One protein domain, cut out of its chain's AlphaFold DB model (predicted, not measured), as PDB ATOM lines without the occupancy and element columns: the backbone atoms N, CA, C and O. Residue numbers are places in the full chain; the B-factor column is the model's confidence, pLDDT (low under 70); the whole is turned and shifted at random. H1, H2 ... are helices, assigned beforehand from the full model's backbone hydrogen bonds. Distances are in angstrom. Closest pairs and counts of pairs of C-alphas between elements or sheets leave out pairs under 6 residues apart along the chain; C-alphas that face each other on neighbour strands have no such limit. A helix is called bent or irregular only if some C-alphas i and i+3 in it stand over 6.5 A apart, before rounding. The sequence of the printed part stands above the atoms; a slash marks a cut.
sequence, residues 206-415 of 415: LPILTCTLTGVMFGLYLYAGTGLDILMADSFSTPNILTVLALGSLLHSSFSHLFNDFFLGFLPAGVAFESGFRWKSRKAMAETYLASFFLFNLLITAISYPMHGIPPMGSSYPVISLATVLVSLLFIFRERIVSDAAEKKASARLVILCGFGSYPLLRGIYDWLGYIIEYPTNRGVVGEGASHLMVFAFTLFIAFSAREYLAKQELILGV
ATOM      1  N   LEU A 206     -39.361  33.749 -20.107       67.50
ATOM      2  CA  LEU A 206     -39.099  34.577 -18.932       67.50
ATOM      3  C   LEU A 206     -40.006  34.136 -17.772       67.50
ATOM      4  O   LEU A 206     -41.206  33.974 -18.016       67.50
ATOM      5  N   PRO A 207     -39.464  33.988 -16.549       76.75
ATOM      6  CA  PRO A 207     -40.230  33.614 -15.368       76.75
ATOM      7  C   PRO A 207     -40.988  34.837 -14.815       76.75
ATOM      8  O   PRO A 207     -40.607  35.436 -13.812       76.75
ATOM      9  N   ILE A 208     -42.020  35.277 -15.539       80.25
ATOM     10  CA  ILE A 208     -42.777  36.500 -15.256       80.25
ATOM     11  C   ILE A 208     -43.449  36.415 -13.885       80.25
ATOM     12  O   ILE A 208     -43.313  37.359 -13.113       80.25
ATOM     13  N   LEU A 209     -44.147  35.321 -13.568       85.06
ATOM     14  CA  LEU A 209     -44.848  35.183 -12.285       85.06
ATOM     15  C   LEU A 209     -43.869  35.183 -11.119       85.06
ATOM     16  O   LEU A 209     -44.085  35.898 -10.142       85.06
ATOM     17  N   THR A 210     -42.766  34.447 -11.256       85.56
ATOM     18  CA  THR A 210     -41.724  34.400 -10.224       85.56
ATOM     19  C   THR A 210     -41.130  35.791  -9.994       85.56
ATOM     20  O   THR A 210     -41.060  36.248  -8.854       85.56
ATOM     21  N   CYS A 211     -40.782  36.521 -11.060       77.69
ATOM     22  CA  CYS A 211     -40.271  37.893 -10.964       77.69
ATOM     23  C   CYS A 211     -41.307  38.892 -10.419       77.69
ATOM     24  O   CYS A 211     -40.947  39.818  -9.695       77.69
ATOM     25  N   THR A 212     -42.590  38.736 -10.751       80.56
ATOM     26  CA  THR A 212     -43.653  39.599 -10.219       80.56
ATOM     27  C   THR A 212     -43.847  39.366  -8.726       80.56
ATOM     28  O   THR A 212     -43.830  40.334  -7.972       80.56
ATOM     29  N   LEU A 213     -43.972  38.113  -8.281       86.38
ATOM     30  CA  LEU A 213     -44.129  37.782  -6.860       86.38
ATOM     31  C   LEU A 213     -42.904  38.197  -6.042       86.38
ATOM     32  O   LEU A 213     -43.063  38.760  -4.968       86.38
ATOM     33  N   THR A 214     -41.707  38.024  -6.605       81.25
ATOM     34  CA  THR A 214     -40.461  38.594  -6.074       81.25
ATOM     35  C   THR A 214     -40.614  40.091  -5.794       81.25
ATOM     36  O   THR A 214     -40.392  40.549  -4.677       81.25
ATOM     37  N   GLY A 215     -40.999  40.865  -6.815       75.50
ATOM     38  CA  GLY A 215     -41.155  42.312  -6.690       75.50
ATOM     39  C   GLY A 215     -42.229  42.703  -5.675       75.50
ATOM     40  O   GLY A 215     -42.040  43.667  -4.940       75.50
ATOM     41  N   VAL A 216     -43.320  41.936  -5.593       83.12
ATOM     42  CA  VAL A 216     -44.384  42.140  -4.600       83.12
ATOM     43  C   VAL A 216     -43.879  41.884  -3.182       83.12
ATOM     44  O   VAL A 216     -44.098  42.734  -2.329       83.12
ATOM     45  N   MET A 217     -43.176  40.778  -2.919       85.06
ATOM     46  CA  MET A 217     -42.603  40.483  -1.596       85.06
ATOM     47  C   MET A 217     -41.645  41.582  -1.143       85.06
ATOM     48  O   MET A 217     -41.757  42.080  -0.028       85.06
ATOM     49  N   PHE A 218     -40.738  42.003  -2.027       77.69
ATOM     50  CA  PHE A 218     -39.798  43.082  -1.738       77.69
ATOM     51  C   PHE A 218     -40.505  44.424  -1.526       77.69
ATOM     52  O   PHE A 218     -40.191  45.136  -0.578       77.69
ATOM     53  N   GLY A 219     -41.493  44.755  -2.361       74.94
ATOM     54  CA  GLY A 219     -42.293  45.968  -2.202       74.94
ATOM     55  C   GLY A 219     -43.084  45.987  -0.892       74.94
ATOM     56  O   GLY A 219     -43.086  47.003  -0.202       74.94
ATOM     57  N   LEU A 220     -43.702  44.861  -0.519       79.44
ATOM     58  CA  LEU A 220     -44.396  44.702   0.761       79.44
ATOM     59  C   LEU A 220     -43.423  44.826   1.935       79.44
ATOM     60  O   LEU A 220     -43.721  45.563   2.869       79.44
ATOM     61  N   TYR A 221     -42.252  44.191   1.863       79.19
ATOM     62  CA  TYR A 221     -41.237  44.289   2.913       79.19
ATOM     63  C   TYR A 221     -40.760  45.733   3.124       79.19
ATOM     64  O   TYR A 221     -40.650  46.185   4.260       79.19
ATOM     65  N   LEU A 222     -40.533  46.492   2.045       72.44
ATOM     66  CA  LEU A 222     -40.116  47.896   2.139       72.44
ATOM     67  C   LEU A 222     -41.219  48.815   2.667       72.44
ATOM     68  O   LEU A 222     -40.941  49.721   3.448       72.44
ATOM     69  N   TYR A 223     -42.452  48.630   2.191       72.94
ATOM     70  CA  TYR A 223     -43.539  49.568   2.466       72.94
ATOM     71  C   TYR A 223     -44.294  49.239   3.756       72.94
ATOM     72  O   TYR A 223     -44.550  50.124   4.567       72.94
ATOM     73  N   ALA A 224     -44.654  47.969   3.947       75.31
ATOM     74  CA  ALA A 224     -45.415  47.499   5.102       75.31
ATOM     75  C   ALA A 224     -44.517  46.941   6.223       75.31
ATOM     76  O   ALA A 224     -44.938  46.891   7.378       75.31
ATOM     77  N   GLY A 225     -43.274  46.562   5.915       77.31
ATOM     78  CA  GLY A 225     -42.384  45.879   6.851       77.31
ATOM     79  C   GLY A 225     -42.614  44.370   6.881       77.31
ATOM     80  O   GLY A 225     -42.950  43.736   5.881       77.31
ATOM     81  N   THR A 226     -42.411  43.782   8.053       83.81
ATOM     82  CA  THR A 226     -42.638  42.359   8.311       83.81
ATOM     83  C   THR A 226     -44.112  42.052   8.550       83.81
ATOM     84  O   THR A 226     -44.918  42.935   8.848       83.81
ATOM     85  N   GLY A 227     -44.486  40.771   8.484       84.88
ATOM     86  CA  GLY A 227     -45.833  40.359   8.894       84.88
ATOM     87  C   GLY A 227     -46.131  40.709  10.358       84.88
ATOM     88  O   GLY A 227     -47.252  41.090  10.683       84.88
ATOM     89  N   LEU A 228     -45.115  40.669  11.227       83.56
ATOM     90  CA  LEU A 228     -45.246  41.040  12.638       83.56
ATOM     91  C   LEU A 228     -45.500  42.543  12.822       83.56
ATOM     92  O   LEU A 228     -46.307  42.918  13.667       83.56
ATOM     93  N   ASP A 229     -44.882  43.400  12.006       82.25
ATOM     94  CA  ASP A 229     -45.156  44.844  12.023       82.25
ATOM     95  C   ASP A 229     -46.627  45.147  11.725       82.25
ATOM     96  O   ASP A 229     -47.245  45.967  12.405       82.25
ATOM     97  N   ILE A 230     -47.198  44.456  10.731       86.31
ATOM     98  CA  ILE A 230     -48.611  44.594  10.363       86.31
ATOM     99  C   ILE A 230     -49.500  44.160  11.531       86.31
ATOM    100  O   ILE A 230     -50.434  44.878  11.881       86.31
ATOM    101  N   LEU A 231     -49.205  43.030  12.181       84.88
ATOM    102  CA  LEU A 231     -49.960  42.592  13.361       84.88
ATOM    103  C   LEU A 231     -49.899  43.633  14.488       84.88
ATOM    104  O   LEU A 231     -50.928  43.960  15.078       84.88
ATOM    105  N   MET A 232     -48.722  44.203  14.747       79.62
ATOM    106  CA  MET A 232     -48.492  45.132  15.859       79.62
ATOM    107  C   MET A 232     -49.017  46.556  15.615       79.62
ATOM    108  O   MET A 232     -49.313  47.266  16.584       79.62
ATOM    109  N   ALA A 233     -49.158  46.983  14.354       76.56
ATOM    110  CA  ALA A 233     -49.567  48.344  13.990       76.56
ATOM    111  C   ALA A 233     -50.857  48.781  14.706       76.56
ATOM    112  O   ALA A 233     -50.898  49.848  15.317       76.56
ATOM    113  N   ASP A 234     -51.859  47.903  14.738       74.12
ATOM    114  CA  ASP A 234     -53.152  48.132  15.391       74.12
ATOM    115  C   ASP A 234     -53.484  47.015  16.394       74.12
ATOM    116  O   ASP A 234     -54.598  46.506  16.461       74.12
ATOM    117  N   SER A 235     -52.473  46.589  17.157       71.12
ATOM    118  CA  SER A 235     -52.648  45.713  18.323       71.12
ATOM    119  C   SER A 235     -53.400  44.405  18.032       71.12
ATOM    120  O   SER A 235     -54.311  44.034  18.768       71.12
ATOM    121  N   PHE A 236     -53.017  43.699  16.964       75.25
ATOM    122  CA  PHE A 236     -53.667  42.465  16.509       75.25
ATOM    123  C   PHE A 236     -55.154  42.636  16.168       75.25
ATOM    124  O   PHE A 236     -55.951  41.714  16.355       75.25
ATOM    125  N   SER A 237     -55.554  43.793  15.636       81.69
ATOM    126  CA  SER A 237     -56.918  43.967  15.145       81.69
ATOM    127  C   SER A 237     -57.278  42.902  14.100       81.69
ATOM    128  O   SER A 237     -56.442  42.441  13.314       81.69
ATOM    129  N   THR A 238     -58.552  42.498  14.075       84.56
ATOM    130  CA  THR A 238     -59.059  41.489  13.133       84.56
ATOM    131  C   THR A 238     -58.662  41.772  11.675       84.56
ATOM    132  O   THR A 238     -58.241  40.830  11.000       84.56
ATOM    133  N   PRO A 239     -58.718  43.023  11.162       88.38
ATOM    134  CA  PRO A 239     -58.254  43.329   9.808       88.38
ATOM    135  C   PRO A 239     -56.774  43.004   9.573       88.38
ATOM    136  O   PRO A 239     -56.428  42.467   8.518       88.38
ATOM    137  N   ASN A 240     -55.901  43.274  10.544       86.25
ATOM    138  CA  ASN A 240     -54.472  42.990  10.424       86.25
ATOM    139  C   ASN A 240     -54.207  41.485  10.458       86.25
ATOM    140  O   ASN A 240     -53.460  40.987   9.620       86.25
ATOM    141  N   ILE A 241     -54.881  40.742  11.342       86.94
ATOM    142  CA  ILE A 241     -54.802  39.273  11.370       86.94
ATOM    143  C   ILE A 241     -55.233  38.693  10.019       86.94
ATOM    144  O   ILE A 241     -54.510  37.886   9.440       86.94
ATOM    145  N   LEU A 242     -56.377  39.129   9.481       88.19
ATOM    146  CA  LEU A 242     -56.864  38.670   8.176       88.19
ATOM    147  C   LEU A 242     -55.905  39.036   7.039       88.19
ATOM    148  O   LEU A 242     -55.691  38.228   6.137       88.19
ATOM    149  N   THR A 243     -55.297  40.221   7.098       89.25
ATOM    150  CA  THR A 243     -54.296  40.663   6.122       89.25
ATOM    151  C   THR A 243     -53.074  39.753   6.145       89.25
ATOM    152  O   THR A 243     -52.632  39.303   5.090       89.25
ATOM    153  N   VAL A 244     -52.553  39.426   7.331       89.00
ATOM    154  CA  VAL A 244     -51.395  38.532   7.458       89.00
ATOM    155  C   VAL A 244     -51.756  37.089   7.112       89.00
ATOM    156  O   VAL A 244     -50.968  36.426   6.451       89.00
ATOM    157  N   LEU A 245     -52.959  36.607   7.433       87.81
ATOM    158  CA  LEU A 245     -53.429  35.290   6.986       87.81
ATOM    159  C   LEU A 245     -53.516  35.196   5.454       87.81
ATOM    160  O   LEU A 245     -53.104  34.195   4.871       87.81
ATOM    161  N   ALA A 246     -54.038  36.234   4.796       87.19
ATOM    162  CA  ALA A 246     -54.216  36.253   3.346       87.19
ATOM    163  C   ALA A 246     -52.894  36.451   2.590       87.19
ATOM    164  O   ALA A 246     -52.676  35.842   1.542       87.19
ATOM    165  N   LEU A 247     -52.014  37.308   3.111       90.00
ATOM    166  CA  LEU A 247     -50.747  37.673   2.478       90.00
ATOM    167  C   LEU A 247     -49.544  36.941   3.078       90.00
ATOM    168  O   LEU A 247     -48.422  37.233   2.680       90.00
ATOM    169  N   GLY A 248     -49.739  35.988   3.993       88.50
ATOM    170  CA  GLY A 248     -48.665  35.363   4.776       88.50
ATOM    171  C   GLY A 248     -47.533  34.785   3.928       88.50
ATOM    172  O   GLY A 248     -46.373  34.988   4.254       88.50
ATOM    173  N   SER A 249     -47.852  34.196   2.768       89.00
ATOM    174  CA  SER A 249     -46.859  33.707   1.789       89.00
ATOM    175  C   SER A 249     -45.950  34.787   1.197       89.00
ATOM    176  O   SER A 249     -44.944  34.471   0.569       89.00
ATOM    177  N   LEU A 250     -46.364  36.050   1.276       90.69
ATOM    178  CA  LEU A 250     -45.672  37.211   0.716       90.69
ATOM    179  C   LEU A 250     -44.984  38.053   1.798       90.69
ATOM    180  O   LEU A 250     -44.092  38.842   1.488       90.69
ATOM    181  N   LEU A 251     -45.404  37.895   3.051       89.44
ATOM    182  CA  LEU A 251     -44.852  38.572   4.216       89.44
ATOM    183  C   LEU A 251     -43.765  37.702   4.839       89.44
ATOM    184  O   LEU A 251     -43.822  36.488   4.744       89.44
ATOM    185  N   HIS A 252     -42.779  38.311   5.484       85.94
ATOM    186  CA  HIS A 252     -41.698  37.584   6.155       85.94
ATOM    187  C   HIS A 252     -41.476  38.186   7.537       85.94
ATOM    188  O   HIS A 252     -41.823  39.345   7.761       85.94
ATOM    189  N   SER A 253     -40.929  37.399   8.463       78.25
ATOM    190  CA  SER A 253     -40.729  37.832   9.853       78.25
ATOM    191  C   SER A 253     -39.445  38.623  10.080       78.25
ATOM    192  O   SER A 253     -39.363  39.281  11.105       78.25
ATOM    193  N   SER A 254     -38.469  38.553   9.166       75.31
ATOM    194  CA  SER A 254     -37.211  39.314   9.193       75.31
ATOM    195  C   SER A 254     -36.537  39.326   7.813       75.31
ATOM    196  O   SER A 254     -36.916  38.557   6.921       75.31
ATOM    197  N   PHE A 255     -35.493  40.146   7.642       74.56
ATOM    198  CA  PHE A 255     -34.698  40.176   6.408       74.56
ATOM    199  C   PHE A 255     -34.007  38.835   6.132       74.56
ATOM    200  O   PHE A 255     -34.033  38.347   5.006       74.56
ATOM    201  N   SER A 256     -33.420  38.211   7.158       73.94
ATOM    202  CA  SER A 256     -32.749  36.913   7.007       73.94
ATOM    203  C   SER A 256     -33.724  35.819   6.562       73.94
ATOM    204  O   SER A 256     -33.384  35.003   5.703       73.94
ATOM    205  N   HIS A 257     -34.952  35.841   7.088       78.44
ATOM    206  CA  HIS A 257     -36.027  34.942   6.682       78.44
ATOM    207  C   HIS A 257     -36.404  35.175   5.213       78.44
ATOM    208  O   HIS A 257     -36.361  34.228   4.430       78.44
ATOM    209  N   LEU A 258     -36.656  36.430   4.816       79.75
ATOM    210  CA  LEU A 258     -36.913  36.807   3.421       79.75
ATOM    211  C   LEU A 258     -35.790  36.345   2.490       79.75
ATOM    212  O   LEU A 258     -36.048  35.697   1.482       79.75
ATOM    213  N   PHE A 259     -34.538  36.650   2.828       76.06
ATOM    214  CA  PHE A 259     -33.381  36.316   2.005       76.06
ATOM    215  C   PHE A 259     -33.228  34.800   1.825       76.06
ATOM    216  O   PHE A 259     -33.067  34.324   0.700       76.06
ATOM    217  N   ASN A 260     -33.299  34.035   2.917       73.94
ATOM    218  CA  ASN A 260     -33.130  32.584   2.869       73.94
ATOM    219  C   ASN A 260     -34.232  31.913   2.048       73.94
ATOM    220  O   ASN A 260     -33.924  31.131   1.145       73.94
ATOM    221  N   ASP A 261     -35.492  32.247   2.318       78.62
ATOM    222  CA  ASP A 261     -36.625  31.692   1.582       78.62
ATOM    223  C   ASP A 261     -36.560  32.047   0.098       78.62
ATOM    224  O   ASP A 261     -36.813  31.208  -0.770       78.62
ATOM    225  N   PHE A 262     -36.148  33.274  -0.207       77.25
ATOM    226  CA  PHE A 262     -36.092  33.775  -1.565       77.25
ATOM    227  C   PHE A 262     -35.002  33.108  -2.413       77.25
ATOM    228  O   PHE A 262     -35.286  32.576  -3.491       77.25
ATOM    229  N   PHE A 263     -33.753  33.125  -1.939       70.81
ATOM    230  CA  PHE A 263     -32.601  32.657  -2.717       70.81
ATOM    231  C   PHE A 263     -32.486  31.143  -2.762       70.81
ATOM    232  O   PHE A 263     -32.144  30.582  -3.805       70.81
ATOM    233  N   LEU A 264     -32.735  30.488  -1.632       68.62
ATOM    234  CA  LEU A 264     -32.527  29.049  -1.517       68.62
ATOM    235  C   LEU A 264     -33.782  28.274  -1.912       68.62
ATOM    236  O   LEU A 264     -33.678  27.134  -2.353       68.62
ATOM    237  N   GLY A 265     -34.957  28.898  -1.805       75.94
ATOM    238  CA  GLY A 265     -36.235  28.256  -2.069       75.94
ATOM    239  C   GLY A 265     -36.959  28.776  -3.304       75.94
ATOM    240  O   GLY A 265     -37.076  28.079  -4.316       75.94
ATOM    241  N   PHE A 266     -37.489  29.992  -3.209       83.81
ATOM    242  CA  PHE A 266     -38.501  30.499  -4.130       83.81
ATOM    243  C   PHE A 266     -37.985  30.748  -5.539       83.81
ATOM    244  O   PHE A 266     -38.613  30.289  -6.492       83.81
ATOM    245  N   LEU A 267     -36.841  31.412  -5.704       77.88
ATOM    246  CA  LEU A 267     -36.256  31.618  -7.028       77.88
ATOM    247  C   LEU A 267     -35.988  30.301  -7.773       77.88
ATOM    248  O   LEU A 267     -36.491  30.157  -8.892       77.88
ATOM    249  N   PRO A 268     -35.236  29.328  -7.219       75.50
ATOM    250  CA  PRO A 268     -34.950  28.096  -7.947       75.50
ATOM    251  C   PRO A 268     -36.214  27.275  -8.228       75.50
ATOM    252  O   PRO A 268     -36.371  26.782  -9.350       75.50
ATOM    253  N   ALA A 269     -37.140  27.163  -7.266       79.44
ATOM    254  CA  ALA A 269     -38.387  26.421  -7.454       79.44
ATOM    255  C   ALA A 269     -39.328  27.118  -8.452       79.44
ATOM    256  O   ALA A 269     -39.820  26.487  -9.385       79.44
ATOM    257  N   GLY A 270     -39.542  28.425  -8.307       85.31
ATOM    258  CA  GLY A 270     -40.419  29.218  -9.166       85.31
ATOM    259  C   GLY A 270     -39.930  29.276 -10.613       85.31
ATOM    260  O   GLY A 270     -40.705  29.023 -11.537       85.31
ATOM    261  N   VAL A 271     -38.630  29.512 -10.827       79.00
ATOM    262  CA  VAL A 271     -38.038  29.514 -12.176       79.00
ATOM    263  C   VAL A 271     -38.121  28.127 -12.813       79.00
ATOM    264  O   VAL A 271     -38.483  28.019 -13.987       79.00
ATOM    265  N   ALA A 272     -37.841  27.056 -12.063       78.44
ATOM    266  CA  ALA A 272     -37.991  25.694 -12.575       78.44
ATOM    267  C   ALA A 272     -39.451  25.363 -12.920       78.44
ATOM    268  O   ALA A 272     -39.706  24.722 -13.936       78.44
ATOM    269  N   PHE A 273     -40.416  25.844 -12.134       85.25
ATOM    270  CA  PHE A 273     -41.840  25.658 -12.409       85.25
ATOM    271  C   PHE A 273     -42.270  26.374 -13.690       85.25
ATOM    272  O   PHE A 273     -42.877  25.778 -14.581       85.25
ATOM    273  N   GLU A 274     -41.953  27.659 -13.801       83.25
ATOM    274  CA  GLU A 274     -42.444  28.509 -14.884       83.25
ATOM    275  C   GLU A 274     -41.714  28.252 -16.213       83.25
ATOM    276  O   GLU A 274     -42.347  28.175 -17.273       83.25
ATOM    277  N   SER A 275     -40.394  28.072 -16.151       77.25
ATOM    278  CA  SER A 275     -39.517  27.988 -17.324       77.25
ATOM    279  C   SER A 275     -38.935  26.595 -17.567       77.25
ATOM    280  O   SER A 275     -38.459  26.333 -18.670       77.25
ATOM    281  N   GLY A 276     -38.977  25.694 -16.582       74.38
ATOM    282  CA  GLY A 276     -38.412  24.347 -16.701       74.38
ATOM    283  C   GLY A 276     -39.307  23.334 -17.417       74.38
ATOM    284  O   GLY A 276     -38.810  22.292 -17.824       74.38
ATOM    285  N   PHE A 277     -40.597  23.628 -17.616       76.94
ATOM    286  CA  PHE A 277     -41.512  22.773 -18.378       76.94
ATOM    287  C   PHE A 277     -42.044  23.443 -19.647       76.94
ATOM    288  O   PHE A 277     -42.395  24.632 -19.691       76.94
ATOM    289  N   ARG A 278     -42.268  22.627 -20.682       79.50
ATOM    290  CA  ARG A 278     -43.059  23.018 -21.852       79.50
ATOM    291  C   ARG A 278     -44.547  22.865 -21.560       79.50
ATOM    292  O   ARG A 278     -45.201  21.940 -22.023       79.50
ATOM    293  N   TRP A 279     -45.098  23.830 -20.836       83.56
ATOM    294  CA  TRP A 279     -46.539  23.931 -20.594       83.56
ATOM    295  C   TRP A 279     -47.361  23.983 -21.890       83.56
ATOM    296  O   TRP A 279     -47.007  24.726 -22.813       83.56
ATOM    297  N   LYS A 280     -48.481  23.251 -21.919       85.19
ATOM    298  CA  LYS A 280     -49.474  23.239 -23.011       85.19
ATOM    299  C   LYS A 280     -50.096  24.612 -23.243       85.19
ATOM    300  O   LYS A 280     -50.327  25.005 -24.382       85.19
ATOM    301  N   SER A 281     -50.330  25.368 -22.171       87.00
ATOM    302  CA  SER A 281     -50.752  26.766 -22.246       87.00
ATOM    303  C   SER A 281     -50.169  27.586 -21.095       87.00
ATOM    304  O   SER A 281     -49.893  27.062 -20.017       87.00
ATOM    305  N   ARG A 282     -50.012  28.901 -21.306       83.38
ATOM    306  CA  ARG A 282     -49.592  29.831 -20.242       83.38
ATOM    307  C   ARG A 282     -50.629  29.956 -19.125       83.38
ATOM    308  O   ARG A 282     -50.248  30.179 -17.987       83.38
ATOM    309  N   LYS A 283     -51.916  29.809 -19.457       87.81
ATOM    310  CA  LYS A 283     -53.012  29.847 -18.483       87.81
ATOM    311  C   LYS A 283     -52.895  28.683 -17.496       87.81
ATOM    312  O   LYS A 283     -52.843  28.922 -16.300       87.81
ATOM    313  N   ALA A 284     -52.732  27.463 -18.007       87.94
ATOM    314  CA  ALA A 284     -52.558  26.269 -17.182       87.94
ATOM    315  C   ALA A 284     -51.311  26.346 -16.284       87.94
ATOM    316  O   ALA A 284     -51.371  25.978 -15.114       87.94
ATOM    317  N   MET A 285     -50.198  26.868 -16.817       90.44
ATOM    318  CA  MET A 285     -48.996  27.143 -16.024       90.44
ATOM    319  C   MET A 285     -49.312  28.086 -14.861       90.44
ATOM    320  O   MET A 285     -49.043  27.741 -13.715       90.44
ATOM    321  N   ALA A 286     -49.922  29.240 -15.152       90.19
ATOM    322  CA  ALA A 286     -50.205  30.261 -14.151       90.19
ATOM    323  C   ALA A 286     -51.183  29.775 -13.076       90.19
ATOM    324  O   ALA A 286     -50.947  30.002 -11.896       90.19
ATOM    325  N   GLU A 287     -52.246  29.070 -13.465       91.44
ATOM    326  CA  GLU A 287     -53.218  28.498 -12.527       91.44
ATOM    327  C   GLU A 287     -52.562  27.464 -11.608       91.44
ATOM    328  O   GLU A 287     -52.734  27.532 -10.394       91.44
ATOM    329  N   THR A 288     -51.751  26.556 -12.161       90.31
ATOM    330  CA  THR A 288     -51.064  25.532 -11.355       90.31
ATOM    331  C   THR A 288     -50.017  26.166 -10.434       90.31
ATOM    332  O   THR A 288     -49.919  25.789  -9.266       90.31
ATOM    333  N   TYR A 289     -49.268  27.157 -10.928       91.88
ATOM    334  CA  TYR A 289     -48.283  27.907 -10.146       91.88
ATOM    335  C   TYR A 289     -48.956  28.625  -8.972       91.88
ATOM    336  O   TYR A 289     -48.571  28.433  -7.823       91.88
ATOM    337  N   LEU A 290     -49.982  29.438  -9.244       92.50
ATOM    338  CA  LEU A 290     -50.659  30.246  -8.228       92.50
ATOM    339  C   LEU A 290     -51.436  29.382  -7.230       92.50
ATOM    340  O   LEU A 290     -51.451  29.710  -6.048       92.50
ATOM    341  N   ALA A 291     -52.027  28.265  -7.665       89.81
ATOM    342  CA  ALA A 291     -52.645  27.303  -6.752       89.81
ATOM    343  C   ALA A 291     -51.606  26.678  -5.808       89.81
ATOM    344  O   ALA A 291     -51.839  26.604  -4.603       89.81
ATOM    345  N   SER A 292     -50.441  26.298  -6.339       89.00
ATOM    346  CA  SER A 292     -49.339  25.758  -5.530       89.00
ATOM    347  C   SER A 292     -48.792  26.796  -4.551       89.00
ATOM    348  O   SER A 292     -48.421  26.448  -3.437       89.00
ATOM    349  N   PHE A 293     -48.758  28.067  -4.957       90.12
ATOM    350  CA  PHE A 293     -48.207  29.151  -4.152       90.12
ATOM    351  C   PHE A 293     -49.176  29.645  -3.060       90.12
ATOM    352  O   PHE A 293     -48.775  29.800  -1.912       90.12
ATOM    353  N   PHE A 294     -50.453  29.881  -3.390       89.44
ATOM    354  CA  PHE A 294     -51.420  30.507  -2.477       89.44
ATOM    355  C   PHE A 294     -52.401  29.527  -1.832       89.44
ATOM    356  O   PHE A 294     -52.628  29.603  -0.628       89.44
ATOM    357  N   LEU A 295     -53.021  28.630  -2.607       84.00
ATOM    358  CA  LEU A 295     -54.181  27.865  -2.130       84.00
ATOM    359  C   LEU A 295     -53.798  26.873  -1.026       84.00
ATOM    360  O   LEU A 295     -54.460  26.820   0.009       84.00
ATOM    361  N   PHE A 296     -52.723  26.108  -1.230       75.31
ATOM    362  CA  PHE A 296     -52.246  25.168  -0.213       75.31
ATOM    363  C   PHE A 296     -51.718  25.888   1.024       75.31
ATOM    364  O   PHE A 296     -51.982  25.441   2.138       75.31
ATOM    365  N   ASN A 297     -51.065  27.037   0.833       78.38
ATOM    366  CA  ASN A 297     -50.620  27.866   1.941       78.38
ATOM    367  C   ASN A 297     -51.808  28.336   2.789       78.38
ATOM    368  O   ASN A 297     -51.829  28.089   3.983       78.38
ATOM    369  N   LEU A 298     -52.842  28.917   2.173       82.44
ATOM    370  CA  LEU A 298     -54.012  29.433   2.890       82.44
ATOM    371  C   LEU A 298     -54.688  28.361   3.760       82.44
ATOM    372  O   LEU A 298     -55.040  28.629   4.907       82.44
ATOM    373  N   LEU A 299     -54.843  27.142   3.229       78.38
ATOM    374  CA  LEU A 299     -55.438  26.020   3.962       78.38
ATOM    375  C   LEU A 299     -54.616  25.636   5.196       78.38
ATOM    376  O   LEU A 299     -55.175  25.370   6.256       78.38
ATOM    377  N   ILE A 300     -53.293  25.623   5.070       75.19
ATOM    378  CA  ILE A 300     -52.391  25.215   6.149       75.19
ATOM    379  C   ILE A 300     -52.219  26.334   7.169       75.19
ATOM    380  O   ILE A 300     -52.225  26.075   8.372       75.19
ATOM    381  N   THR A 301     -52.143  27.580   6.715       77.81
ATOM    382  CA  THR A 301     -52.136  28.775   7.558       77.81
ATOM    383  C   THR A 301     -53.392  28.837   8.426       77.81
ATOM    384  O   THR A 301     -53.299  29.124   9.617       77.81
ATOM    385  N   ALA A 302     -54.559  28.471   7.883       77.12
ATOM    386  CA  ALA A 302     -55.801  28.398   8.653       77.12
ATOM    387  C   ALA A 302     -55.774  27.334   9.771       77.12
ATOM    388  O   ALA A 302     -56.414  27.525  10.802       77.12
ATOM    389  N   ILE A 303     -55.034  26.234   9.590       76.44
ATOM    390  CA  ILE A 303     -54.891  25.163  10.594       76.44
ATOM    391  C   ILE A 303     -53.832  25.520  11.643       76.44
ATOM    392  O   ILE A 303     -54.014  25.269  12.831       76.44
ATOM    393  N   SER A 304     -52.721  26.101  11.202       73.44
ATOM    394  CA  SER A 304     -51.557  26.395  12.043       73.44
ATOM    395  C   SER A 304     -51.743  27.656  12.891       73.44
ATOM    396  O   SER A 304     -51.275  27.690  14.027       73.44
ATOM    397  N   TYR A 305     -52.492  28.658  12.421       79.25
ATOM    398  CA  TYR A 305     -52.744  29.873  13.202       79.25
ATOM    399  C   TYR A 305     -53.349  29.595  14.599       79.25
ATOM    400  O   TYR A 305     -52.765  30.053  15.583       79.25
ATOM    401  N   PRO A 306     -54.428  28.795  14.748       73.56
ATOM    402  CA  PRO A 306     -54.951  28.421  16.065       73.56
ATOM    403  C   PRO A 306     -53.948  27.700  16.976       73.56
ATOM    404  O   PRO A 306     -54.098  27.742  18.194       73.56
ATOM    405  N   MET A 307     -52.948  27.021  16.403       67.19
ATOM    406  CA  MET A 307     -51.945  26.267  17.160       67.19
ATOM    407  C   MET A 307     -50.814  27.159  17.682       67.19
ATOM    408  O   MET A 307     -50.317  26.922  18.782       67.19
ATOM    409  N   HIS A 308     -50.407  28.165  16.904       65.69
ATOM    410  CA  HIS A 308     -49.248  29.010  17.213       65.69
ATOM    411  C   HIS A 308     -49.620  30.388  17.776       65.69
ATOM    412  O   HIS A 308     -48.754  31.092  18.283       65.69
ATOM    413  N   GLY A 309     -50.889  30.800  17.675       69.12
ATOM    414  CA  GLY A 309     -51.359  32.118  18.123       69.12
ATOM    415  C   GLY A 309     -50.908  33.284  17.234       69.12
ATOM    416  O   GLY A 309     -51.337  34.415  17.445       69.12
ATOM    417  N   ILE A 310     -50.087  33.017  16.214       74.94
ATOM    418  CA  ILE A 310     -49.595  33.983  15.230       74.94
ATOM    419  C   ILE A 310     -49.802  33.388  13.840       74.94
ATOM    420  O   ILE A 310     -49.468  32.219  13.630       74.94
ATOM    421  N   PRO A 311     -50.360  34.148  12.882       82.19
ATOM    422  CA  PRO A 311     -50.449  33.701  11.502       82.19
ATOM    423  C   PRO A 311     -49.057  33.371  10.942       82.19
ATOM    424  O   PRO A 311     -48.166  34.223  11.025       82.19
ATOM    425  N   PRO A 312     -48.858  32.183  10.343       80.25
ATOM    426  CA  PRO A 312     -47.623  31.888   9.634       80.25
ATOM    427  C   PRO A 312     -47.342  32.930   8.558       80.25
ATOM    428  O   PRO A 312     -48.233  33.365   7.823       80.25
ATOM    429  N   MET A 313     -46.072  33.290   8.448       85.75
ATOM    430  CA  MET A 313     -45.556  34.208   7.448       85.75
ATOM    431  C   MET A 313     -44.253  33.640   6.902       85.75
ATOM    432  O   MET A 313     -43.516  32.989   7.634       85.75
ATOM    433  N   GLY A 314     -43.972  33.900   5.638       86.75
ATOM    434  CA  GLY A 314     -42.821  33.371   4.919       86.75
ATOM    435  C   GLY A 314     -43.253  32.637   3.661       86.75
ATOM    436  O   GLY A 314     -44.403  32.207   3.524       86.75
ATOM    437  N   SER A 315     -42.324  32.487   2.723       86.94
ATOM    438  CA  SER A 315     -42.588  31.752   1.484       86.94
ATOM    439  C   SER A 315     -42.189  30.278   1.568       86.94
ATOM    440  O   SER A 315     -42.438  29.535   0.620       86.94
ATOM    441  N   SER A 316     -41.690  29.813   2.714       84.81
ATOM    442  CA  SER A 316     -41.336  28.415   2.978       84.81
ATOM    443  C   SER A 316     -42.423  27.400   2.592       84.81
ATOM    444  O   SER A 316     -42.155  26.463   1.833       84.81
ATOM    445  N   TYR A 317     -43.670  27.592   3.031       85.38
ATOM    446  CA  TYR A 317     -44.794  26.703   2.697       85.38
ATOM    447  C   TYR A 317     -45.123  26.711   1.190       85.38
ATOM    448  O   TYR A 317     -45.207  25.628   0.593       85.38
ATOM    449  N   PRO A 318     -45.268  27.880   0.526       88.12
ATOM    450  CA  PRO A 318     -45.359  27.949  -0.930       88.12
ATOM    451  C   PRO A 318     -44.214  27.247  -1.660       88.12
ATOM    452  O   PRO A 318     -44.448  26.574  -2.661       88.12
ATOM    453  N   VAL A 319     -42.978  27.375  -1.176       86.12
ATOM    454  CA  VAL A 319     -41.809  26.750  -1.801       86.12
ATOM    455  C   VAL A 319     -41.869  25.231  -1.682       86.12
ATOM    456  O   VAL A 319     -41.657  24.542  -2.683       86.12
ATOM    457  N   ILE A 320     -42.207  24.694  -0.505       84.44
ATOM    458  CA  ILE A 320     -42.446  23.253  -0.319       84.44
ATOM    459  C   ILE A 320     -43.541  22.781  -1.271       84.44
ATOM    460  O   ILE A 320     -43.379  21.763  -1.947       84.44
ATOM    461  N   SER A 321     -44.633  23.535  -1.366       87.69
ATOM    462  CA  SER A 321     -45.761  23.199  -2.231       87.69
ATOM    463  C   SER A 321     -45.358  23.182  -3.709       87.69
ATOM    464  O   SER A 321     -45.611  22.200  -4.409       87.69
ATOM    465  N   LEU A 322     -44.664  24.222  -4.182       87.88
ATOM    466  CA  LEU A 322     -44.132  24.309  -5.545       87.88
ATOM    467  C   LEU A 322     -43.188  23.146  -5.853       87.88
ATOM    468  O   LEU A 322     -43.347  22.495  -6.885       87.88
ATOM    469  N   ALA A 323     -42.239  22.851  -4.962       84.31
ATOM    470  CA  ALA A 323     -41.301  21.744  -5.132       84.31
ATOM    471  C   ALA A 323     -42.022  20.386  -5.176       84.31
ATOM    472  O   ALA A 323     -41.751  19.556  -6.044       84.31
ATOM    473  N   THR A 324     -43.007  20.180  -4.302       85.25
ATOM    474  CA  THR A 324     -43.800  18.944  -4.249       85.25
ATOM    475  C   THR A 324     -44.630  18.748  -5.518       85.25
ATOM    476  O   THR A 324     -44.690  17.643  -6.068       85.25
ATOM    477  N   VAL A 325     -45.234  19.820  -6.038       88.19
ATOM    478  CA  VAL A 325     -45.972  19.781  -7.308       88.19
ATOM    479  C   VAL A 325     -45.025  19.547  -8.485       88.19
ATOM    480  O   VAL A 325     -45.329  18.703  -9.326       88.19
ATOM    481  N   LEU A 326     -43.860  20.203  -8.527       84.75
ATOM    482  CA  LEU A 326     -42.819  19.951  -9.534       84.75
ATOM    483  C   LEU A 326     -42.443  18.467  -9.592       84.75
ATOM    484  O   LEU A 326     -42.456  17.872 -10.670       84.75
ATOM    485  N   VAL A 327     -42.160  17.858  -8.438       81.44
ATOM    486  CA  VAL A 327     -41.830  16.428  -8.328       81.44
ATOM    487  C   VAL A 327     -42.993  15.548  -8.778       81.44
ATOM    488  O   VAL A 327     -42.802  14.594  -9.530       81.44
ATOM    489  N   SER A 328     -44.217  15.879  -8.376       85.94
ATOM    490  CA  SER A 328     -45.402  15.112  -8.770       85.94
ATOM    491  C   SER A 328     -45.617  15.149 -10.286       85.94
ATOM    492  O   SER A 328     -45.872  14.117 -10.907       85.94
ATOM    493  N   LEU A 329     -45.443  16.318 -10.905       84.81
ATOM    494  CA  LEU A 329     -45.517  16.490 -12.355       84.81
ATOM    495  C   LEU A 329     -44.393  15.735 -13.077       84.81
ATOM    496  O   LEU A 329     -44.663  15.095 -14.095       84.81
ATOM    497  N   LEU A 330     -43.167  15.738 -12.535       80.06
ATOM    498  CA  LEU A 330     -42.064  14.914 -13.043       80.06
ATOM    499  C   LEU A 330     -42.446  13.430 -13.087       80.06
ATOM    500  O   LEU A 330     -42.210  12.774 -14.099       80.06
ATOM    501  N   PHE A 331     -43.047  12.898 -12.019       80.81
ATOM    502  CA  PHE A 331     -43.454  11.493 -11.968       80.81
ATOM    503  C   PHE A 331     -44.613  11.173 -12.915       80.81
ATOM    504  O   PHE A 331     -44.561  10.159 -13.613       80.81
ATOM    505  N   ILE A 332     -45.636  12.032 -12.970       85.12
ATOM    506  CA  ILE A 332     -46.815  11.835 -13.829       85.12
ATOM    507  C   ILE A 332     -46.421  11.853 -15.312       85.12
ATOM    508  O   ILE A 332     -46.875  11.011 -16.083       85.12
ATOM    509  N   PHE A 333     -45.553  12.782 -15.716       79.81
ATOM    510  CA  PHE A 333     -45.160  12.970 -17.116       79.81
ATOM    511  C   PHE A 333     -43.778  12.387 -17.439       79.81
ATOM    512  O   PHE A 333     -43.183  12.746 -18.460       79.81
ATOM    513  N   ARG A 334     -43.271  11.467 -16.603       76.88
ATOM    514  CA  ARG A 334     -41.893  10.950 -16.661       76.88
ATOM    515  C   ARG A 334     -41.474  10.482 -18.051       76.88
ATOM    516  O   ARG A 334     -40.365  10.763 -18.464       76.88
ATOM    517  N   GLU A 335     -42.344   9.797 -18.789       74.31
ATOM    518  CA  GLU A 335     -41.986   9.206 -20.085       74.31
ATOM    519  C   GLU A 335     -41.763  10.293 -21.136       74.31
ATOM    520  O   GLU A 335     -40.773  10.259 -21.863       74.31
ATOM    521  N   ARG A 336     -42.616  11.325 -21.135       72.81
ATOM    522  CA  ARG A 336     -42.469  12.505 -21.999       72.81
ATOM    523  C   ARG A 336     -41.233  13.315 -21.611       72.81
ATOM    524  O   ARG A 336     -40.472  13.735 -22.472       72.81
ATOM    525  N   ILE A 337     -41.016  13.495 -20.310       69.12
ATOM    526  CA  ILE A 337     -39.918  14.293 -19.756       69.12
ATOM    527  C   ILE A 337     -38.558  13.617 -19.974       69.12
ATOM    528  O   ILE A 337     -37.619  14.277 -20.399       69.12
ATOM    529  N   VAL A 338     -38.440  12.313 -19.715       65.19
ATOM    530  CA  VAL A 338     -37.201  11.538 -19.891       65.19
ATOM    531  C   VAL A 338     -36.858  11.386 -21.372       65.19
ATOM    532  O   VAL A 338     -35.685  11.496 -21.730       65.19
ATOM    533  N   SER A 339     -37.866  11.212 -22.237       61.78
ATOM    534  CA  SER A 339     -37.671  11.198 -23.691       61.78
ATOM    535  C   SER A 339     -37.130  12.540 -24.210       61.78
ATOM    536  O   SER A 339     -36.165  12.540 -24.967       61.78
ATOM    537  N   ASP A 340     -37.675  13.680 -23.761       60.00
ATOM    538  CA  ASP A 340     -37.171  15.021 -24.127       60.00
ATOM    539  C   ASP A 340     -35.797  15.326 -23.484       60.00
ATOM    540  O   ASP A 340     -34.939  15.985 -24.080       60.00
ATOM    541  N   ALA A 341     -35.545  14.834 -22.265       55.47
ATOM    542  CA  ALA A 341     -34.300  15.054 -21.519       55.47
ATOM    543  C   ALA A 341     -33.079  14.367 -22.149       55.47
ATOM    544  O   ALA A 341     -31.954  14.864 -22.008       55.47
ATOM    545  N   ALA A 342     -33.290  13.245 -22.848       52.06
ATOM    546  CA  ALA A 342     -32.250  12.566 -23.617       52.06
ATOM    547  C   ALA A 342     -31.693  13.462 -24.743       52.06
ATOM    548  O   ALA A 342     -30.497  13.399 -25.039       52.06
ATOM    549  N   GLU A 343     -32.519  14.365 -25.288       51.25
ATOM    550  CA  GLU A 343     -32.133  15.343 -26.311       51.25
ATOM    551  C   GLU A 343     -31.730  16.716 -25.728       51.25
ATOM    552  O   GLU A 343     -30.827  17.370 -26.257       51.25
ATOM    553  N   LYS A 344     -32.330  17.163 -24.610       53.44
ATOM    554  CA  LYS A 344     -32.083  18.485 -23.984       53.44
ATOM    555  C   LYS A 344     -31.660  18.380 -22.512       53.44
ATOM    556  O   LYS A 344     -32.434  18.593 -21.582       53.44
ATOM    557  N   LYS A 345     -30.364  18.128 -22.295       56.66
ATOM    558  CA  LYS A 345     -29.768  17.767 -20.990       56.66
ATOM    559  C   LYS A 345     -29.885  18.806 -19.857       56.66
ATOM    560  O   LYS A 345     -29.756  18.412 -18.708       56.66
ATOM    561  N   ALA A 346     -30.066  20.104 -20.115       56.56
ATOM    562  CA  ALA A 346     -29.926  21.140 -19.074       56.56
ATOM    563  C   ALA A 346     -31.230  21.451 -18.312       56.56
ATOM    564  O   ALA A 346     -31.229  21.482 -17.087       56.56
ATOM    565  N   SER A 347     -32.341  21.626 -19.026       57.47
ATOM    566  CA  SER A 347     -33.652  21.964 -18.460       57.47
ATOM    567  C   SER A 347     -34.182  20.855 -17.548       57.47
ATOM    568  O   SER A 347     -34.611  21.110 -16.430       57.47
ATOM    569  N   ALA A 348     -34.060  19.596 -17.985       58.88
ATOM    570  CA  ALA A 348     -34.489  18.441 -17.201       58.88
ATOM    571  C   ALA A 348     -33.640  18.277 -15.939       58.88
ATOM    572  O   ALA A 348     -34.172  17.980 -14.876       58.88
ATOM    573  N   ARG A 349     -32.330  18.547 -16.029       61.53
ATOM    574  CA  ARG A 349     -31.447  18.586 -14.858       61.53
ATOM    575  C   ARG A 349     -31.817  19.716 -13.908       61.53
ATOM    576  O   ARG A 349     -31.759  19.476 -12.717       61.53
ATOM    577  N   LEU A 350     -32.225  20.890 -14.394       61.84
ATOM    578  CA  LEU A 350     -32.702  21.987 -13.544       61.84
ATOM    579  C   LEU A 350     -34.008  21.619 -12.836       61.84
ATOM    580  O   LEU A 350     -34.110  21.808 -11.635       61.84
ATOM    581  N   VAL A 351     -34.988  21.046 -13.539       63.88
ATOM    582  CA  VAL A 351     -36.254  20.618 -12.917       63.88
ATOM    583  C   VAL A 351     -36.025  19.486 -11.917       63.88
ATOM    584  O   VAL A 351     -36.613  19.503 -10.843       63.88
ATOM    585  N   ILE A 352     -35.142  18.531 -12.219       64.25
ATOM    586  CA  ILE A 352     -34.756  17.471 -11.279       64.25
ATOM    587  C   ILE A 352     -33.986  18.066 -10.090       64.25
ATOM    588  O   ILE A 352     -34.293  17.752  -8.948       64.25
ATOM    589  N   LEU A 353     -33.029  18.965 -10.319       63.47
ATOM    590  CA  LEU A 353     -32.232  19.594  -9.265       63.47
ATOM    591  C   LEU A 353     -33.053  20.566  -8.405       63.47
ATOM    592  O   LEU A 353     -32.782  20.679  -7.221       63.47
ATOM    593  N   CYS A 354     -34.075  21.231  -8.937       63.22
ATOM    594  CA  CYS A 354     -34.967  22.082  -8.147       63.22
ATOM    595  C   CYS A 354     -36.094  21.273  -7.486       63.22
ATOM    596  O   CYS A 354     -36.399  21.480  -6.318       63.22
ATOM    597  N   GLY A 355     -36.687  20.313  -8.199       60.34
ATOM    598  CA  GLY A 355     -37.731  19.440  -7.660       60.34
ATOM    599  C   GLY A 355     -37.208  18.555  -6.528       60.34
ATOM    600  O   GLY A 355     -37.837  18.462  -5.480       60.34
ATOM    601  N   PHE A 356     -36.030  17.953  -6.709       58.06
ATOM    602  CA  PHE A 356     -35.397  17.141  -5.674       58.06
ATOM    603  C   PHE A 356     -34.453  17.965  -4.790       58.06
ATOM    604  O   PHE A 356     -34.525  17.851  -3.576       58.06
ATOM    605  N   GLY A 357     -33.591  18.819  -5.346       52.66
ATOM    606  CA  GLY A 357     -32.509  19.476  -4.599       52.66
ATOM    607  C   GLY A 357     -32.881  20.763  -3.852       52.66
ATOM    608  O   GLY A 357     -32.526  20.877  -2.688       52.66
ATOM    609  N   SER A 358     -33.575  21.743  -4.441       50.81
ATOM    610  CA  SER A 358     -33.480  23.129  -3.929       50.81
ATOM    611  C   SER A 358     -34.117  23.403  -2.559       50.81
ATOM    612  O   SER A 358     -33.561  24.193  -1.810       50.81
ATOM    613  N   TYR A 359     -35.227  22.759  -2.181       50.00
ATOM    614  CA  TYR A 359     -35.872  23.033  -0.880       50.00
ATOM    615  C   TYR A 359     -36.257  21.784  -0.067       50.00
ATOM    616  O   TYR A 359     -36.032  21.796   1.143       50.00
ATOM    617  N   PRO A 360     -36.746  20.677  -0.669       49.38
ATOM    618  CA  PRO A 360     -37.022  19.455   0.086       49.38
ATOM    619  C   PRO A 360     -35.758  18.734   0.572       49.38
ATOM    620  O   PRO A 360     -35.792  18.209   1.675       49.38
ATOM    621  N   LEU A 361     -34.666  18.702  -0.214       44.09
ATOM    622  CA  LEU A 361     -33.414  18.016   0.160       44.09
ATOM    623  C   LEU A 361     -32.339  18.928   0.773       44.09
ATOM    624  O   LEU A 361     -31.620  18.467   1.650       44.09
ATOM    625  N   LEU A 362     -32.185  20.180   0.320       47.16
ATOM    626  CA  LEU A 362     -31.032  21.001   0.727       47.16
ATOM    627  C   LEU A 362     -31.243  21.862   1.975       47.16
ATOM    628  O   LEU A 362     -30.239  22.271   2.553       47.16
ATOM    629  N   ARG A 363     -32.483  22.180   2.383       55.81
ATOM    630  CA  ARG A 363     -32.665  23.042   3.561       55.81
ATOM    631  C   ARG A 363     -34.018  22.963   4.257       55.81
ATOM    632  O   ARG A 363     -34.053  22.633   5.424       55.81
ATOM    633  N   GLY A 364     -35.136  23.211   3.574       55.12
ATOM    634  CA  GLY A 364     -36.436  23.407   4.234       55.12
ATOM    635  C   GLY A 364     -36.851  22.242   5.139       55.12
ATOM    636  O   GLY A 364     -36.954  22.395   6.346       55.12
ATOM    637  N   ILE A 365     -37.049  21.048   4.581       55.16
ATOM    638  CA  ILE A 365     -37.535  19.906   5.375       55.16
ATOM    639  C   ILE A 365     -36.426  19.329   6.276       55.16
ATOM    640  O   ILE A 365     -36.715  18.930   7.396       55.16
ATOM    641  N   TYR A 366     -35.161  19.314   5.834       52.78
ATOM    642  CA  TYR A 366     -34.056  18.740   6.618       52.78
ATOM    643  C   TYR A 366     -33.537  19.644   7.736       52.78
ATOM    644  O   TYR A 366     -33.198  19.101   8.780       52.78
ATOM    645  N   ASP A 367     -33.510  20.971   7.577       63.09
ATOM    646  CA  ASP A 367     -33.184  21.885   8.681       63.09
ATOM    647  C   ASP A 367     -34.266  21.763   9.747       63.09
ATOM    648  O   ASP A 367     -33.951  21.596  10.914       63.09
ATOM    649  N   TRP A 368     -35.545  21.739   9.363       67.94
ATOM    650  CA  TRP A 368     -36.627  21.580  10.332       67.94
ATOM    651  C   TRP A 368     -36.662  20.196  10.989       67.94
ATOM    652  O   TRP A 368     -36.853  20.113  12.199       67.94
ATOM    653  N   LEU A 369     -36.431  19.110  10.243       63.19
ATOM    654  CA  LEU A 369     -36.266  17.775  10.833       63.19
ATOM    655  C   LEU A 369     -35.017  17.704  11.721       63.19
ATOM    656  O   LEU A 369     -35.066  17.109  12.793       63.19
ATOM    657  N   GLY A 370     -33.919  18.330  11.300       62.59
ATOM    658  CA  GLY A 370     -32.686  18.464  12.067       62.59
ATOM    659  C   GLY A 370     -32.924  19.209  13.373       62.59
ATOM    660  O   GLY A 370     -32.579  18.692  14.427       62.59
ATOM    661  N   TYR A 371     -33.624  20.342  13.331       67.31
ATOM    662  CA  TYR A 371     -34.000  21.113  14.510       67.31
ATOM    663  C   TYR A 371     -34.972  20.356  15.417       67.31
ATOM    664  O   TYR A 371     -34.837  20.444  16.633       67.31
ATOM    665  N   ILE A 372     -35.912  19.572  14.875       72.56
ATOM    666  CA  ILE A 372     -36.758  18.676  15.684       72.56
ATOM    667  C   ILE A 372     -35.896  17.660  16.443       72.56
ATOM    668  O   ILE A 372     -36.160  17.384  17.612       72.56
ATOM    669  N   ILE A 373     -34.883  17.088  15.787       76.19
ATOM    670  CA  ILE A 373     -33.989  16.087  16.385       76.19
ATOM    671  C   ILE A 373     -33.033  16.731  17.400       76.19
ATOM    672  O   ILE A 373     -32.774  16.140  18.447       76.19
ATOM    673  N   GLU A 374     -32.516  17.922  17.102       69.94
ATOM    674  CA  GLU A 374     -31.553  18.658  17.929       69.94
ATOM    675  C   GLU A 374     -32.223  19.319  19.145       69.94
ATOM    676  O   GLU A 374     -31.667  19.313  20.243       69.94
ATOM    677  N   TYR A 375     -33.456  19.811  18.982       69.50
ATOM    678  CA  TYR A 375     -34.231  20.514  20.010       69.50
ATOM    679  C   TYR A 375     -35.604  19.859  20.259       69.50
ATOM    680  O   TYR A 375     -36.637  20.534  20.190       69.50
ATOM    681  N   PRO A 376     -35.661  18.564  20.625       69.38
ATOM    682  CA  PRO A 376     -36.915  17.807  20.713       69.38
ATOM    683  C   PRO A 376     -37.845  18.288  21.835       69.38
ATOM    684  O   PRO A 376     -39.038  17.994  21.836       69.38
ATOM    685  N   THR A 377     -37.317  19.032  22.809       68.00
ATOM    686  CA  THR A 377     -38.088  19.621  23.911       68.00
ATOM    687  C   THR A 377     -38.600  21.029  23.601       68.00
ATOM    688  O   THR A 377     -39.453  21.538  24.335       68.00
ATOM    689  N   ASN A 378     -38.127  21.669  22.525       64.00
ATOM    690  CA  ASN A 378     -38.577  22.996  22.122       64.00
ATOM    691  C   ASN A 378     -39.867  22.880  21.298       64.00
ATOM    692  O   ASN A 378     -39.850  22.602  20.100       64.00
ATOM    693  N   ARG A 379     -41.009  23.125  21.948       65.44
ATOM    694  CA  ARG A 379     -42.337  23.014  21.322       65.44
ATOM    695  C   ARG A 379     -42.519  23.918  20.102       65.44
ATOM    696  O   ARG A 379     -43.243  23.526  19.194       65.44
ATOM    697  N   GLY A 380     -41.875  25.087  20.069       65.06
ATOM    698  CA  GLY A 380     -41.932  25.991  18.919       65.06
ATOM    699  C   GLY A 380     -41.252  25.375  17.699       65.06
ATOM    700  O   GLY A 380     -41.858  25.279  16.639       65.06
ATOM    701  N   VAL A 381     -40.042  24.849  17.889       66.94
ATOM    702  CA  VAL A 381     -39.284  24.141  16.843       66.94
ATOM    703  C   VAL A 381     -40.026  22.899  16.350       66.94
ATOM    704  O   VAL A 381     -40.127  22.676  15.146       66.94
ATOM    705  N   VAL A 382     -40.582  22.104  17.269       70.06
ATOM    706  CA  VAL A 382     -41.350  20.906  16.908       70.06
ATOM    707  C   VAL A 382     -42.624  21.261  16.147       70.06
ATOM    708  O   VAL A 382     -42.947  20.603  15.159       70.06
ATOM    709  N   GLY A 383     -43.328  22.308  16.576       72.56
ATOM    710  CA  GLY A 383     -44.526  22.803  15.908       72.56
ATOM    711  C   GLY A 383     -44.246  23.293  14.488       72.56
ATOM    712  O   GLY A 383     -44.911  22.844  13.557       72.56
ATOM    713  N   GLU A 384     -43.232  24.143  14.319       73.25
ATOM    714  CA  GLU A 384     -42.808  24.642  13.005       73.25
ATOM    715  C   GLU A 384     -42.310  23.511  12.099       73.25
ATOM    716  O   GLU A 384     -42.692  23.415  10.937       73.25
ATOM    717  N   GLY A 385     -41.508  22.572  12.599       75.38
ATOM    718  CA  GLY A 385     -41.073  21.468  11.746       75.38
ATOM    719  C   GLY A 385     -42.220  20.527  11.348       75.38
ATOM    720  O   GLY A 385     -42.275  20.061  10.204       75.38
ATOM    721  N   ALA A 386     -43.184  20.297  12.244       78.44
ATOM    722  CA  ALA A 386     -44.378  19.513  11.941       78.44
ATOM    723  C   ALA A 386     -45.280  20.199  10.903       78.44
ATOM    724  O   ALA A 386     -45.801  19.518  10.016       78.44
ATOM    725  N   SER A 387     -45.442  21.526  10.964       79.31
ATOM    726  CA  SER A 387     -46.227  22.275   9.977       79.31
ATOM    727  C   SER A 387     -45.595  22.194   8.583       79.31
ATOM    728  O   SER A 387     -46.298  21.883   7.621       79.31
ATOM    729  N   HIS A 388     -44.271  22.344   8.462       80.88
ATOM    730  CA  HIS A 388     -43.558  22.196   7.187       80.88
ATOM    731  C   HIS A 388     -43.714  20.778   6.601       80.88
ATOM    732  O   HIS A 388     -43.967  20.622   5.402       80.88
ATOM    733  N   LEU A 389     -43.630  19.734   7.436       80.00
ATOM    734  CA  LEU A 389     -43.868  18.351   7.001       80.00
ATOM    735  C   LEU A 389     -45.324  18.126   6.573       80.00
ATOM    736  O   LEU A 389     -45.581  17.428   5.589       80.00
ATOM    737  N   MET A 390     -46.276  18.733   7.281       82.81
ATOM    738  CA  MET A 390     -47.694  18.674   6.936       82.81
ATOM    739  C   MET A 390     -47.960  19.316   5.571       82.81
ATOM    740  O   MET A 390     -48.708  18.734   4.786       82.81
ATOM    741  N   VAL A 391     -47.308  20.440   5.241       84.81
ATOM    742  CA  VAL A 391     -47.378  21.049   3.898       84.81
ATOM    743  C   VAL A 391     -46.944  20.056   2.839       84.81
ATOM    744  O   VAL A 391     -47.697  19.780   1.907       84.81
ATOM    745  N   PHE A 392     -45.763  19.467   3.009       84.94
ATOM    746  CA  PHE A 392     -45.244  18.478   2.074       84.94
ATOM    747  C   PHE A 392     -46.212  17.300   1.890       84.94
ATOM    748  O   PHE A 392     -46.600  16.979   0.764       84.94
ATOM    749  N   ALA A 393     -46.641  16.677   2.990       85.00
ATOM    750  CA  ALA A 393     -47.510  15.505   2.962       85.00
ATOM    751  C   ALA A 393     -48.877  15.814   2.334       85.00
ATOM    752  O   ALA A 393     -49.377  15.033   1.521       85.00
ATOM    753  N   PHE A 394     -49.469  16.961   2.670       87.06
ATOM    754  CA  PHE A 394     -50.778  17.362   2.169       87.06
ATOM    755  C   PHE A 394     -50.732  17.728   0.684       87.06
ATOM    756  O   PHE A 394     -51.560  17.245  -0.094       87.06
ATOM    757  N   THR A 395     -49.730  18.499   0.248       86.81
ATOM    758  CA  THR A 395     -49.537  18.800  -1.177       86.81
ATOM    759  C   THR A 395     -49.281  17.526  -1.981       86.81
ATOM    760  O   THR A 395     -49.861  17.357  -3.057       86.81
ATOM    761  N   LEU A 396     -48.470  16.601  -1.458       86.75
ATOM    762  CA  LEU A 396     -48.202  15.318  -2.105       86.75
ATOM    763  C   LEU A 396     -49.476  14.475  -2.220       86.75
ATOM    764  O   LEU A 396     -49.756  13.930  -3.287       86.75
ATOM    765  N   PHE A 397     -50.271  14.399  -1.150       88.81
ATOM    766  CA  PHE A 397     -51.546  13.686  -1.142       88.81
ATOM    767  C   PHE A 397     -52.512  14.236  -2.196       88.81
ATOM    768  O   PHE A 397     -53.105  13.457  -2.946       88.81
ATOM    769  N   ILE A 398     -52.643  15.562  -2.306       87.50
ATOM    770  CA  ILE A 398     -53.498  16.203  -3.316       87.50
ATOM    771  C   ILE A 398     -52.992  15.899  -4.726       87.50
ATOM    772  O   ILE A 398     -53.771  15.460  -5.575       87.50
ATOM    773  N   ALA A 399     -51.697  16.091  -4.982       84.94
ATOM    774  CA  ALA A 399     -51.115  15.855  -6.298       84.94
ATOM    775  C   ALA A 399     -51.244  14.382  -6.726       84.94
ATOM    776  O   ALA A 399     -51.583  14.094  -7.877       84.94
ATOM    777  N   PHE A 400     -51.045  13.448  -5.794       86.88
ATOM    778  CA  PHE A 400     -51.219  12.018  -6.029       86.88
ATOM    779  C   PHE A 400     -52.685  11.643  -6.271       86.88
ATOM    780  O   PHE A 400     -52.982  10.904  -7.211       86.88
ATOM    781  N   SER A 401     -53.610  12.184  -5.477       88.75
ATOM    782  CA  SER A 401     -55.052  11.939  -5.632       88.75
ATOM    783  C   SER A 401     -55.583  12.484  -6.961       88.75
ATOM    784  O   SER A 401     -56.445  11.875  -7.590       88.75
ATOM    785  N   ALA A 402     -55.028  13.600  -7.437       87.88
ATOM    786  CA  ALA A 402     -55.391  14.213  -8.710       87.88
ATOM    787  C   ALA A 402     -54.628  13.642  -9.922       87.88
ATOM    788  O   ALA A 402     -54.857  14.098 -11.044       87.88
ATOM    789  N   ARG A 403     -53.734  12.655  -9.748       87.94
ATOM    790  CA  ARG A 403     -52.777  12.223 -10.789       87.94
ATOM    791  C   ARG A 403     -53.428  11.865 -12.127       87.94
ATOM    792  O   ARG A 403     -52.929  12.254 -13.178       87.94
ATOM    793  N   GLU A 404     -54.548  11.144 -12.103       86.88
ATOM    794  CA  GLU A 404     -55.220  10.659 -13.315       86.88
ATOM    795  C   GLU A 404     -55.902  11.804 -14.056       86.88
ATOM    796  O   GLU A 404     -55.889  11.858 -15.286       86.88
ATOM    797  N   TYR A 405     -56.461  12.749 -13.301       87.00
ATOM    798  CA  TYR A 405     -57.020  13.970 -13.856       87.00
ATOM    799  C   TYR A 405     -55.918  14.834 -14.479       87.00
ATOM    800  O   TYR A 405     -56.035  15.227 -15.639       87.00
ATOM    801  N   LEU A 406     -54.818  15.067 -13.755       85.50
ATOM    802  CA  LEU A 406     -53.674  15.847 -14.239       85.50
ATOM    803  C   LEU A 406     -53.054  15.229 -15.501       85.50
ATOM    804  O   LEU A 406     -52.766  15.956 -16.452       85.50
ATOM    805  N   ALA A 407     -52.919  13.899 -15.551       84.94
ATOM    806  CA  ALA A 407     -52.424  13.179 -16.724       84.94
ATOM    807  C   ALA A 407     -53.315  13.399 -17.960       84.94
ATOM    808  O   ALA A 407     -52.804  13.697 -19.040       84.94
ATOM    809  N   LYS A 408     -54.646  13.333 -17.798       87.12
ATOM    810  CA  LYS A 408     -55.624  13.540 -18.887       87.12
ATOM    811  C   LYS A 408     -55.625  14.961 -19.454       87.12
ATOM    812  O   LYS A 408     -55.944  15.145 -20.623       87.12
ATOM    813  N   GLN A 409     -55.278  15.967 -18.652       84.56
ATOM    814  CA  GLN A 409     -55.226  17.363 -19.108       84.56
ATOM    815  C   GLN A 409     -54.045  17.641 -20.055       84.56
ATOM    816  O   GLN A 409     -54.062  18.627 -20.804       84.56
ATOM    817  N   GLU A 410     -53.031  16.768 -20.049       82.69
ATOM    818  CA  GLU A 410     -51.794  16.913 -20.822       82.69
ATOM    819  C   GLU A 410     -51.122  18.274 -20.603       82.69
ATOM    820  O   GLU A 410     -50.695  18.945 -21.542       82.69
ATOM    821  N   LEU A 411     -51.070  18.715 -19.344       81.94
ATOM    822  CA  LEU A 411     -50.589  20.048 -18.962       81.94
ATOM    823  C   LEU A 411     -49.155  20.322 -19.441       81.94
ATOM    824  O   LEU A 411     -48.813  21.472 -19.726       81.94
ATOM    825  N   ILE A 412     -48.341  19.271 -19.548       79.62
ATOM    826  CA  ILE A 412     -46.934  19.317 -19.935       79.62
ATOM    827  C   ILE A 412     -46.743  18.579 -21.263       79.62
ATOM    828  O   ILE A 412     -47.111  17.411 -21.420       79.62
ATOM    829  N   LEU A 413     -46.139  19.282 -22.220       71.56
ATOM    830  CA  LEU A 413     -45.782  18.770 -23.543       71.56
ATOM    831  C   LEU A 413     -44.357  18.199 -23.590       71.56
ATOM    832  O   LEU A 413     -44.011  17.548 -24.568       71.56
ATOM    833  N   GLY A 414     -43.538  18.476 -22.574       67.75
ATOM    834  CA  GLY A 414     -42.120  18.126 -22.523       67.75
ATOM    835  C   GLY A 414     -41.339  19.064 -21.602       67.75
ATOM    836  O   GLY A 414     -41.938  19.778 -20.787       67.75
ATOM    837  N   VAL A 415     -40.018  19.096 -21.763       57.56
ATOM    838  CA  VAL A 415     -39.093  19.932 -20.973       57.56
ATOM    839  C   VAL A 415     -38.404  20.994 -21.825       57.56
ATOM    840  O   VAL A 415     -37.980  20.706 -22.968       57.56
TER     841      VAL A 415
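What this domain is: This is residues 206 to 415 of the 415 residues of an uncharacterized protein of Candidatus Bathyarchaeota archaeon (UniProt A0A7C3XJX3). Helix H6 is the core of an elongated pile of helices; the bent but nearly straight H5, the arm H4b, H8 and H10 pack round it. The hairpin of H2 and H3 lies at one end of the long axis and H7 at the other, H1 runs outside H4, and H9 folds back into H10 as a hairpin whose tip, residues 374 to 379, sticks out. The printed part has 210 residues with eleven named helices, H1 to H11 in order along the chain, and no named strand, so the class is all helix. The whole is compact, with a radius of gyration of the C-alphas of 17.4 A, and only just elongated, with spans of 56 by 37 by 29 A.

How they stand to each other: The longest helix by residues, H5, residues 282 to 308, was assigned as one helix by its hydrogen bonds but is bent, with C-alphas 293 and 296 6.9 A apart; its arms H5a, residues 282 to 293, and H5b, residues 296 to 308, stand at a shallow tilt of 10 degrees. The hub is H6, residues 316 to 332. H5a touches it at a steep tilt of 50 degrees, the closest C-alphas being those of Phe 293 and Pro 318, 4.5 A apart. H5b and H6 form a hairpin, closest at the C-alphas of Asn 297 and Tyr 317, 6.0 A. H10, residues 379 to 401, touches H6 the same way at a shallow tilt of 29 degrees, with C-alphas 321 and 395 5.9 A apart; H5b, H6 and H10 are a bundle, three helices packed together. H4, residues 255 to 275, is also assigned as one helix by its hydrogen bonds but bent, with C-alphas 264 and 267 7.1 A apart; its arms H4a, residues 255 to 264, and H4b, residues 267 to 275, stand at a steep tilt of 44 degrees. H4b touches H6, closest at C-alphas 269 and 323, 6.0 A, and forms a hairpin with H5a. H8, residues 345 to 361, is irregular, with C-alphas 356 and 359 7.6 A apart, and has a kink of 28 degrees near residue 353. It touches H6 at C-alphas 323 and 355, 4.9 A, and H4b at C-alphas 272 and 351, 5.4 A. H7, residues 334 to 343, touches H8 at C-alphas 341 and 348, 5.5 A. H1, residues 208 to 223, touches H4b with residues 209 to 210 alone, C-alphas 210 and 270 being 5.4 A apart. H2, residues 227 to 233, and H3, residues 238 to 247, form a hairpin, closest at C-alphas 231 and 240, 5.4 A; H3 touches H5b at C-alphas 245 and 301, 6.7 A. H9, residues 364 to 374, forms a hairpin with H10, closest at C-alphas 368 and 385, 4.7 A. H11, residues 403 to 409, only just touches H6, with 3 pairs of C-alphas within 8 A. H1 and H10 are apart, for instance. Every O i to N i+4 pair is within hydrogen-bond range in H1, H2, H3, H4a, H4b, H5a, H6, H9, H10 and H11, but 7 of 9 in H5b, 5 of 6 in H7 and 9 of 13 in H8.

Where its parts are: H1 begins at C-alpha 208, (-42.777, 36.500, -15.256), and is 22.0 A long from first to last C-alpha. H5a measures 16.2 A and H5b 18.1 A. H6 begins at C-alpha 316, (-41.336, 28.415, 2.978), and measures 24.2 A; H8 measures 21.5 A and H10 31.8 A. H11 ends at C-alpha 409, (-55.226, 17.363, -19.108).

The domain as a whole: The C-alphas farthest apart, those of Ser 235 and Glu 343, are 57.8 A apart. The printed part has no cut and no long link. Mean pLDDT of the printed part is 77.0; 50 residues are under 70, among them 337 to 371 and 374 to 381.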